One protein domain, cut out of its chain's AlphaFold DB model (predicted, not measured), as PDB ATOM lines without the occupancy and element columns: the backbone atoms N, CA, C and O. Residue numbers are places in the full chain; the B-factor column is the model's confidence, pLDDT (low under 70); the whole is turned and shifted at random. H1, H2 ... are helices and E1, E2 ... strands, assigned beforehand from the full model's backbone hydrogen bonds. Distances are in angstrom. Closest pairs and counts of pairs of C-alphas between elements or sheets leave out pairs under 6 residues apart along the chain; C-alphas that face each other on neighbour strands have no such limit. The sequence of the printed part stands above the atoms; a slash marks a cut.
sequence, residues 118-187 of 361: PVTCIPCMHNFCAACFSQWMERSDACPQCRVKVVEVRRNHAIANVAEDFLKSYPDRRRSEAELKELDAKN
ATOM      1  N   PRO A 118     373.292 409.754 646.098       95.12
ATOM      2  CA  PRO A 118     373.177 410.101 647.508       95.12
ATOM      3  C   PRO A 118     371.724 410.317 647.939       95.12
ATOM      4  O   PRO A 118     370.926 410.946 647.237       95.12
ATOM      5  N   VAL A 119     371.411 409.837 649.136       94.81
ATOM      6  CA  VAL A 119     370.154 410.067 649.846       94.81
ATOM      7  C   VAL A 119     370.418 410.793 651.156       94.81
ATOM      8  O   VAL A 119     371.435 410.553 651.807       94.81
ATOM      9  N   THR A 120     369.492 411.665 651.537       95.12
ATOM     10  CA  THR A 120     369.511 412.432 652.781       95.12
ATOM     11  C   THR A 120     368.479 411.867 653.750       95.12
ATOM     12  O   THR A 120     367.301 411.742 653.408       95.12
ATOM     13  N   CYS A 121     368.917 411.550 654.967       94.25
ATOM     14  CA  CYS A 121     368.053 411.109 656.062       94.25
ATOM     15  C   CYS A 121     367.422 412.312 656.775       94.25
ATOM     16  O   CYS A 121     368.132 413.228 657.187       94.25
ATOM     17  N   ILE A 122     366.112 412.294 657.005       93.50
ATOM     18  CA  ILE A 122     365.373 413.348 657.714       93.50
ATOM     19  C   ILE A 122     364.978 412.815 659.103       93.50
ATOM     20  O   ILE A 122     364.500 411.680 659.190       93.50
ATOM     21  N   PRO A 123     365.172 413.580 660.203       94.06
ATOM     22  CA  PRO A 123     365.508 415.014 660.270       94.06
ATOM     23  C   PRO A 123     367.003 415.358 660.399       94.06
ATOM     24  O   PRO A 123     367.358 416.531 660.397       94.06
ATOM     25  N   CYS A 124     367.898 414.376 660.536       96.12
ATOM     26  CA  CYS A 124     369.308 414.638 660.861       96.12
ATOM     27  C   CYS A 124     370.169 415.162 659.694       96.12
ATOM     28  O   CYS A 124     371.306 415.563 659.922       96.12
ATOM     29  N   MET A 125     369.648 415.141 658.465       95.25
ATOM     30  CA  MET A 125     370.285 415.604 657.224       95.25
ATOM     31  C   MET A 125     371.641 414.958 656.887       95.25
ATOM     32  O   MET A 125     372.437 415.522 656.135       95.25
ATOM     33  N   HIS A 126     371.911 413.754 657.396       96.06
ATOM     34  CA  HIS A 126     373.089 412.982 656.994       96.06
ATOM     35  C   HIS A 126     372.890 412.326 655.627       96.06
ATOM     36  O   HIS A 126     371.775 411.945 655.273       96.06
ATOM     37  N   ASN A 127     373.986 412.185 654.880       95.81
ATOM     38  CA  ASN A 127     373.972 411.739 653.491       95.81
ATOM     39  C   ASN A 127     374.715 410.413 653.326       95.81
ATOM     40  O   ASN A 127     375.801 410.237 653.876       95.81
ATOM     41  N   PHE A 128     374.146 409.504 652.537       96.31
ATOM     42  CA  PHE A 128     374.708 408.178 652.256       96.31
ATOM     43  C   PHE A 128     374.417 407.775 650.811       96.31
ATOM     44  O   PHE A 128     373.479 408.288 650.210       96.31
ATOM     45  N   CYS A 129     375.166 406.828 650.243       95.75
ATOM     46  CA  CYS A 129     374.753 406.195 648.988       95.75
ATOM     47  C   CYS A 129     373.420 405.462 649.199       95.75
ATOM     48  O   CYS A 129     373.256 404.772 650.210       95.75
ATOM     49  N   ALA A 130     372.496 405.555 648.243       94.06
ATOM     50  CA  ALA A 130     371.177 404.931 648.358       94.06
ATOM     51  C   ALA A 130     371.253 403.417 648.639       94.06
ATOM     52  O   ALA A 130     370.567 402.911 649.523       94.06
ATOM     53  N   ALA A 131     372.166 402.702 647.983       94.88
ATOM     54  CA  ALA A 131     372.418 401.282 648.230       94.88
ATOM     55  C   ALA A 131     372.883 400.985 649.668       94.88
ATOM     56  O   ALA A 131     372.431 400.032 650.300       94.88
ATOM     57  N   CYS A 132     373.781 401.822 650.197       95.50
ATOM     58  CA  CYS A 132     374.321 401.674 651.545       95.50
ATOM     59  C   CYS A 132     373.244 401.909 652.603       95.50
ATOM     60  O   CYS A 132     373.165 401.160 653.575       95.50
ATOM     61  N   PHE A 133     372.406 402.931 652.408       94.50
ATOM     62  CA  PHE A 133     371.303 403.199 653.323       94.50
ATOM     63  C   PHE A 133     370.199 402.137 653.208       94.50
ATOM     64  O   PHE A 133     369.655 401.729 654.229       94.50
ATOM     65  N   SER A 134     369.939 401.603 652.007       92.69
ATOM     66  CA  SER A 134     368.964 400.517 651.792       92.69
ATOM     67  C   SER A 134     369.310 399.285 652.632       92.69
ATOM     68  O   SER A 134     368.488 398.807 653.404       92.69
ATOM     69  N   GLN A 135     370.567 398.833 652.571       93.19
ATOM     70  CA  GLN A 135     371.060 397.708 653.382       93.19
ATOM     71  C   GLN A 135     371.093 398.012 654.886       93.19
ATOM     72  O   GLN A 135     371.137 397.116 655.729       93.19
ATOM     73  N   TRP A 136     371.187 399.286 655.266       93.56
ATOM     74  CA  TRP A 136     371.128 399.673 656.671       93.56
ATOM     75  C   TRP A 136     369.702 399.592 657.215       93.56
ATOM     76  O   TRP A 136     369.509 399.035 658.294       93.56
ATOM     77  N   MET A 137     368.722 400.054 656.439       90.81
ATOM     78  CA  MET A 137     367.302 400.033 656.806       90.81
ATOM     79  C   MET A 137     366.749 398.624 657.043       90.81
ATOM     80  O   MET A 137     365.826 398.465 657.831       90.81
ATOM     81  N   GLU A 138     367.350 397.591 656.446       89.62
ATOM     82  CA  GLU A 138     367.020 396.186 656.744       89.62
ATOM     83  C   GLU A 138     367.350 395.781 658.192       89.62
ATOM     84  O   GLU A 138     366.802 394.813 658.710       89.62
ATOM     85  N   ARG A 139     368.260 396.511 658.849       91.50
ATOM     86  CA  ARG A 139     368.763 396.211 660.200       91.50
ATOM     87  C   ARG A 139     368.296 397.221 661.243       91.50
ATOM     88  O   ARG A 139     368.141 396.858 662.405       91.50
ATOM     89  N   SER A 140     368.150 398.492 660.870       91.94
ATOM     90  CA  SER A 140     367.774 399.567 661.789       91.94
ATOM     91  C   SER A 140     367.147 400.750 661.057       91.94
ATOM     92  O   SER A 140     367.640 401.184 660.021       91.94
ATOM     93  N   ASP A 141     366.118 401.334 661.668       90.88
ATOM     94  CA  ASP A 141     365.441 402.566 661.251       90.88
ATOM     95  C   ASP A 141     366.143 403.851 661.746       90.88
ATOM     96  O   ASP A 141     365.622 404.958 661.603       90.88
ATOM     97  N   ALA A 142     367.331 403.735 662.345       95.25
ATOM     98  CA  ALA A 142     368.114 404.861 662.845       95.25
ATOM     99  C   ALA A 142     369.247 405.248 661.887       95.25
ATOM    100  O   ALA A 142     369.821 404.411 661.200       95.25
ATOM    101  N   CYS A 143     369.641 406.519 661.875       96.00
ATOM    102  CA  CYS A 143     370.740 407.007 661.048       96.00
ATOM    103  C   CYS A 143     372.083 406.334 661.429       96.00
ATOM    104  O   CYS A 143     372.445 406.370 662.609       96.00
ATOM    105  N   PRO A 144     372.879 405.814 660.470       94.75
ATOM    106  CA  PRO A 144     374.180 405.194 660.744       94.75
ATOM    107  C   PRO A 144     375.154 406.103 661.504       94.75
ATOM    108  O   PRO A 144     375.922 405.629 662.340       94.75
ATOM    109  N   GLN A 145     375.101 407.410 661.227       94.44
ATOM    110  CA  GLN A 145     376.068 408.384 661.732       94.44
ATOM    111  C   GLN A 145     375.696 408.944 663.106       94.44
ATOM    112  O   GLN A 145     376.546 409.031 663.986       94.44
ATOM    113  N   CYS A 146     374.430 409.311 663.312       96.00
ATOM    114  CA  CYS A 146     373.995 409.987 664.540       96.00
ATOM    115  C   CYS A 146     372.975 409.202 665.369       96.00
ATOM    116  O   CYS A 146     372.536 409.698 666.401       96.00
ATOM    117  N   ARG A 147     372.569 408.004 664.922       94.75
ATOM    118  CA  ARG A 147     371.599 407.115 665.592       94.75
ATOM    119  C   ARG A 147     370.217 407.729 665.862       94.75
ATOM    120  O   ARG A 147     369.420 407.155 666.591       94.75
ATOM    121  N   VAL A 148     369.904 408.864 665.235       95.50
ATOM    122  CA  VAL A 148     368.570 409.483 665.268       95.50
ATOM    123  C   VAL A 148     367.622 408.681 664.376       95.50
ATOM    124  O   VAL A 148     368.007 408.326 663.261       95.50
ATOM    125  N   LYS A 149     366.399 408.412 664.849       94.69
ATOM    126  CA  LYS A 149     365.350 407.717 664.086       94.69
ATOM    127  C   LYS A 149     365.044 408.469 662.788       94.69
ATOM    128  O   LYS A 149     364.811 409.679 662.813       94.69
ATOM    129  N   VAL A 150     365.076 407.758 661.667       94.00
ATOM    130  CA  VAL A 150     364.832 408.322 660.338       94.00
ATOM    131  C   VAL A 150     363.340 408.247 660.048       94.00
ATOM    132  O   VAL A 150     362.744 407.176 660.086       94.00
ATOM    133  N   VAL A 151     362.738 409.405 659.789       90.69
ATOM    134  CA  VAL A 151     361.314 409.510 659.436       90.69
ATOM    135  C   VAL A 151     361.141 409.374 657.929       90.69
ATOM    136  O   VAL A 151     360.211 408.734 657.454       90.69
ATOM    137  N   GLU A 152     362.060 409.965 657.172       89.06
ATOM    138  CA  GLU A 152     361.951 410.072 655.726       89.06
ATOM    139  C   GLU A 152     363.341 410.078 655.083       89.06
ATOM    140  O   GLU A 152     364.330 410.504 655.690       89.06
ATOM    141  N   VAL A 153     363.417 409.604 653.840       91.81
ATOM    142  CA  VAL A 153     364.645 409.562 653.047       91.81
ATOM    143  C   VAL A 153     364.369 410.158 651.679       91.81
ATOM    144  O   VAL A 153     363.484 409.694 650.964       91.81
ATOM    145  N   ARG A 154     365.144 411.169 651.290       91.38
ATOM    146  CA  ARG A 154     365.004 411.845 649.993       91.38
ATOM    147  C   ARG A 154     366.285 411.724 649.183       91.38
ATOM    148  O   ARG A 154     367.379 411.782 649.736       91.38
ATOM    149  N   ARG A 155     366.161 411.597 647.861       91.69
ATOM    150  CA  ARG A 155     367.301 411.731 646.942       91.69
ATOM    151  C   ARG A 155     367.842 413.156 647.005       91.69
ATOM    152  O   ARG A 155     367.065 414.108 646.997       91.69
ATOM    153  N   ASN A 156     369.163 413.303 647.020       93.81
ATOM    154  CA  ASN A 156     369.804 414.612 647.041       93.81
ATOM    155  C   ASN A 156     370.542 414.888 645.727       93.81
ATOM    156  O   ASN A 156     371.721 414.570 645.571       93.81
ATOM    157  N   HIS A 157     369.837 415.512 644.783       92.62
ATOM    158  CA  HIS A 157     370.394 415.864 643.475       92.62
ATOM    159  C   HIS A 157     371.545 416.874 643.570       92.62
ATOM    160  O   HIS A 157     372.466 416.827 642.762       92.62
ATOM    161  N   ALA A 158     371.549 417.752 644.579       94.81
ATOM    162  CA  ALA A 158     372.627 418.724 644.748       94.81
ATOM    163  C   ALA A 158     373.962 418.030 645.059       94.81
ATOM    164  O   ALA A 158     374.966 418.312 644.409       94.81
ATOM    165  N   ILE A 159     373.969 417.076 645.999       94.56
ATOM    166  CA  ILE A 159     375.179 416.300 646.315       94.56
ATOM    167  C   ILE A 159     375.559 415.394 645.144       94.56
ATOM    168  O   ILE A 159     376.746 415.256 644.860       94.56
ATOM    169  N   ALA A 160     374.577 414.821 644.438       93.94
ATOM    170  CA  ALA A 160     374.837 414.015 643.247       93.94
ATOM    171  C   ALA A 160     375.611 414.815 642.189       93.94
ATOM    172  O   ALA A 160     376.681 414.387 641.766       93.94
ATOM    173  N   ASN A 161     375.144 416.021 641.856       95.50
ATOM    174  CA  ASN A 161     375.790 416.888 640.870       95.50
ATOM    175  C   ASN A 161     377.222 417.263 641.280       95.50
ATOM    176  O   ASN A 161     378.144 417.200 640.467       95.50
ATOM    177  N   VAL A 162     377.432 417.614 642.554       94.69
ATOM    178  CA  VAL A 162     378.769 417.970 643.059       94.69
ATOM    179  C   VAL A 162     379.709 416.759 643.045       94.69
ATOM    180  O   VAL A 162     380.872 416.892 642.663       94.69
ATOM    181  N   ALA A 163     379.219 415.576 643.419       93.75
ATOM    182  CA  ALA A 163     379.990 414.337 643.352       93.75
ATOM    183  C   ALA A 163     380.342 413.971 641.900       93.75
ATOM    184  O   ALA A 163     381.481 413.607 641.613       93.75
ATOM    185  N   GLU A 164     379.409 414.127 640.963       93.12
ATOM    186  CA  GLU A 164     379.657 413.907 639.538       93.12
ATOM    187  C   GLU A 164     380.698 414.875 638.974       93.12
ATOM    188  O   GLU A 164     381.607 414.453 638.259       93.12
ATOM    189  N   ASP A 165     380.613 416.161 639.309       93.44
ATOM    190  CA  ASP A 165     381.597 417.155 638.880       93.44
ATOM    191  C   ASP A 165     382.984 416.881 639.467       93.44
ATOM    192  O   ASP A 165     384.000 417.011 638.772       93.44
ATOM    193  N   PHE A 166     383.039 416.419 640.718       92.56
ATOM    194  CA  PHE A 166     384.275 415.948 641.325       92.56
ATOM    195  C   PHE A 166     384.875 414.779 640.529       92.56
ATOM    196  O   PHE A 166     386.040 414.857 640.128       92.56
ATOM    197  N   LEU A 167     384.075 413.757 640.211       91.81
ATOM    198  CA  LEU A 167     384.499 412.584 639.437       91.81
ATOM    199  C   LEU A 167     384.912 412.928 637.998       91.81
ATOM    200  O   LEU A 167     385.853 412.330 637.478       91.81
ATOM    201  N   LYS A 168     384.282 413.924 637.359       91.31
ATOM    202  CA  LYS A 168     384.714 414.442 636.043       91.31
ATOM    203  C   LYS A 168     386.124 415.028 636.105       91.31
ATOM    204  O   LYS A 168     386.880 414.911 635.143       91.31
ATOM    205  N   SER A 169     386.478 415.665 637.223       90.88
ATOM    206  CA  SER A 169     387.816 416.232 637.423       90.88
ATOM    207  C   SER A 169     388.855 415.224 637.930       90.88
ATOM    208  O   SER A 169     390.048 415.469 637.752       90.88
ATOM    209  N   TYR A 170     388.417 414.098 638.506       88.88
ATOM    210  CA  TYR A 170     389.270 413.046 639.071       88.88
ATOM    211  C   TYR A 170     388.736 411.646 638.714       88.88
ATOM    212  O   TYR A 170     388.145 410.971 639.562       88.88
ATOM    213  N   PRO A 171     388.944 411.185 637.469       87.50
ATOM    214  CA  PRO A 171     388.411 409.904 637.008       87.50
ATOM    215  C   PRO A 171     389.023 408.697 637.734       87.50
ATOM    216  O   PRO A 171     388.346 407.682 637.861       87.50
ATOM    217  N   ASP A 172     390.245 408.814 638.268       87.69
ATOM    218  CA  ASP A 172     390.923 407.742 639.020       87.69
ATOM    219  C   ASP A 172     390.186 407.338 640.308       87.69
ATOM    220  O   ASP A 172     390.430 406.270 640.859       87.69
ATOM    221  N   ARG A 173     389.279 408.191 640.799       86.56
ATOM    222  CA  ARG A 173     388.468 407.944 642.003       86.56
ATOM    223  C   ARG A 173     387.084 407.390 641.700       86.56
ATOM    224  O   ARG A 173     386.281 407.190 642.611       86.56
ATOM    225  N   ARG A 174     386.770 407.176 640.423       88.31
ATOM    226  CA  ARG A 174     385.507 406.574 640.019       88.31
ATOM    227  C   ARG A 174     385.572 405.071 640.275       88.31
ATOM    228  O   ARG A 174     386.499 404.403 639.830       88.31
ATOM    229  N   ARG A 175     384.552 404.547 640.953       89.62
ATOM    230  CA  ARG A 175     384.339 403.102 641.101       89.62
ATOM    231  C   ARG A 175     384.228 402.410 639.743       89.62
ATOM    232  O   ARG A 175     383.856 403.035 638.740       89.62
ATOM    233  N   SER A 176     384.490 401.108 639.733       92.50
ATOM    234  CA  SER A 176     384.307 400.297 638.534       92.50
ATOM    235  C   SER A 176     382.830 400.227 638.127       92.50
ATOM    236  O   SER A 176     381.922 400.316 638.953       92.50
ATOM    237  N   GLU A 177     382.564 400.046 636.833       90.88
ATOM    238  CA  GLU A 177     381.186 399.932 636.336       90.88
ATOM    239  C   GLU A 177     380.445 398.724 636.941       90.88
ATOM    240  O   GLU A 177     379.238 398.787 637.167       90.88
ATOM    241  N   ALA A 178     381.168 397.642 637.245       92.75
ATOM    242  CA  ALA A 178     380.611 396.467 637.909       92.75
ATOM    243  C   ALA A 178     380.081 396.801 639.315       92.75
ATOM    244  O   ALA A 178     378.957 396.429 639.646       92.75
ATOM    245  N   GLU A 179     380.836 397.568 640.105       92.44
ATOM    246  CA  GLU A 179     380.421 397.989 641.450       92.44
ATOM    247  C   GLU A 179     379.235 398.957 641.421       92.44
ATOM    248  O   GLU A 179     378.355 398.881 642.276       92.44
ATOM    249  N   LEU A 180     379.168 399.854 640.427       91.88
ATOM    250  CA  LEU A 180     378.005 400.734 640.258       91.88
ATOM    251  C   LEU A 180     376.723 399.927 640.029       91.88
ATOM    252  O   LEU A 180     375.708 400.210 640.665       91.88
ATOM    253  N   LYS A 181     376.778 398.907 639.165       91.75
ATOM    254  CA  LYS A 181     375.631 398.025 638.893       91.75
ATOM    255  C   LYS A 181     375.218 397.237 640.130       91.75
ATOM    256  O   LYS A 181     374.029 397.081 640.387       91.75
ATOM    257  N   GLU A 182     376.183 396.775 640.917       92.31
ATOM    258  CA  GLU A 182     375.903 396.098 642.180       92.31
ATOM    259  C   GLU A 182     375.247 397.039 643.204       92.31
ATOM    260  O   GLU A 182     374.281 396.658 643.866       92.31
ATOM    261  N   LEU A 183     375.731 398.282 643.320       91.69
ATOM    262  CA  LEU A 183     375.101 399.302 644.160       91.69
ATOM    263  C   LEU A 183     373.666 399.574 643.700       91.69
ATOM    264  O   LEU A 183     372.769 399.651 644.535       91.69
ATOM    265  N   ASP A 184     373.431 399.664 642.394       91.19
ATOM    266  CA  ASP A 184     372.089 399.857 641.845       91.19
ATOM    267  C   ASP A 184     371.155 398.681 642.123       91.19
ATOM    268  O   ASP A 184     370.029 398.902 642.555       91.19
ATOM    269  N   ALA A 185     371.628 397.440 641.990       90.88
ATOM    270  CA  ALA A 185     370.837 396.254 642.321       90.88
ATOM    271  C   ALA A 185     370.455 396.188 643.812       90.88
ATOM    272  O   ALA A 185     369.401 395.666 644.172       90.88
ATOM    273  N   LYS A 186     371.301 396.725 644.700       88.12
ATOM    274  CA  LYS A 186     371.047 396.769 646.152       88.12
ATOM    275  C   LYS A 186     370.213 397.975 646.587       88.12
ATOM    276  O   LYS A 186     369.946 398.143 647.779       88.12
ATOM    277  N   ASN A 187     369.846 398.850 645.662       88.75
ATOM    278  CA  ASN A 187     369.185 400.101 645.964       88.75
ATOM    279  C   ASN A 187     367.660 399.951 645.953       88.75
ATOM    280  O   ASN A 187     367.028 400.042 644.908       88.75
TER     281      ASN A 187
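What this domain is: This is residues 118 to 187 of the 361 residues of the protein "Hypothetical protein" of Eutreptiella gymnastica (UniProt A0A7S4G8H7). A small three-stranded sheet with H1 over one face makes one end of the domain; from there H2 runs outward, and after a turn H3 comes back to meet H1, leaving an open space between H2 and H3. The 14-residue link 138 to 151 loops at the sheet end, and residues 168 to 173 stick out at the other. The printed part has 70 residues, with E1, E2, H1, E3, H2 and H3 in chain order; the sheet runs E2, E1, E3, antiparallel throughout, in a mixed class of helices and strands. It is only just compact, close to loose, with a radius of gyration of the C-alphas of 13.1 A, and elongated, spanning 36 by 23 by 16 A.

Where its parts are: E1, residues 118 to 122, begins at C-alpha 118 (373.177, 410.101, 647.508) and is 13.3 A long. E2 is residues 127 to 129, and H1 is residues 130 to 137, 10.5 A. E3 is residues 152 to 155. H2, residues 157 to 169, spans 18.4 A. H3, residues 177 to 185, spans 12.5 A and ends at C-alpha 185 (370.837, 396.254, 642.321).

How they stand to each other: E1 and E2 form a hairpin, with N 119 and O 128 at 2.8 A. E1 and E3 have N 120 and O 154 at 2.8 A. H1 is on the sheet at a height of 9.3 A, over E2 and E1. E2, H1 and E3 form a split strand-helix-strand unit, two same-way strands with E1 between them, its crossover right-handed. H2 only grazes the sheet; C-alphas 118 and 160, the closest of E1 and H2, are 6.0 A apart. H1 and H3 touch, closest at the C-alphas of Ala 131 and Leu 183, 5.3 A, at a steep tilt of 43 degrees. H2 and H3 are apart. In H1, H2 and H3 every O i to N i+4 pair is within hydrogen-bond range.

The domain as a whole: The farthest C-alphas, of Val 151 and Asp 172, are 36.0 A apart. The printed part has no cut, the link H1 to E3 is long, and no printed residue is under 70 in pLDDT.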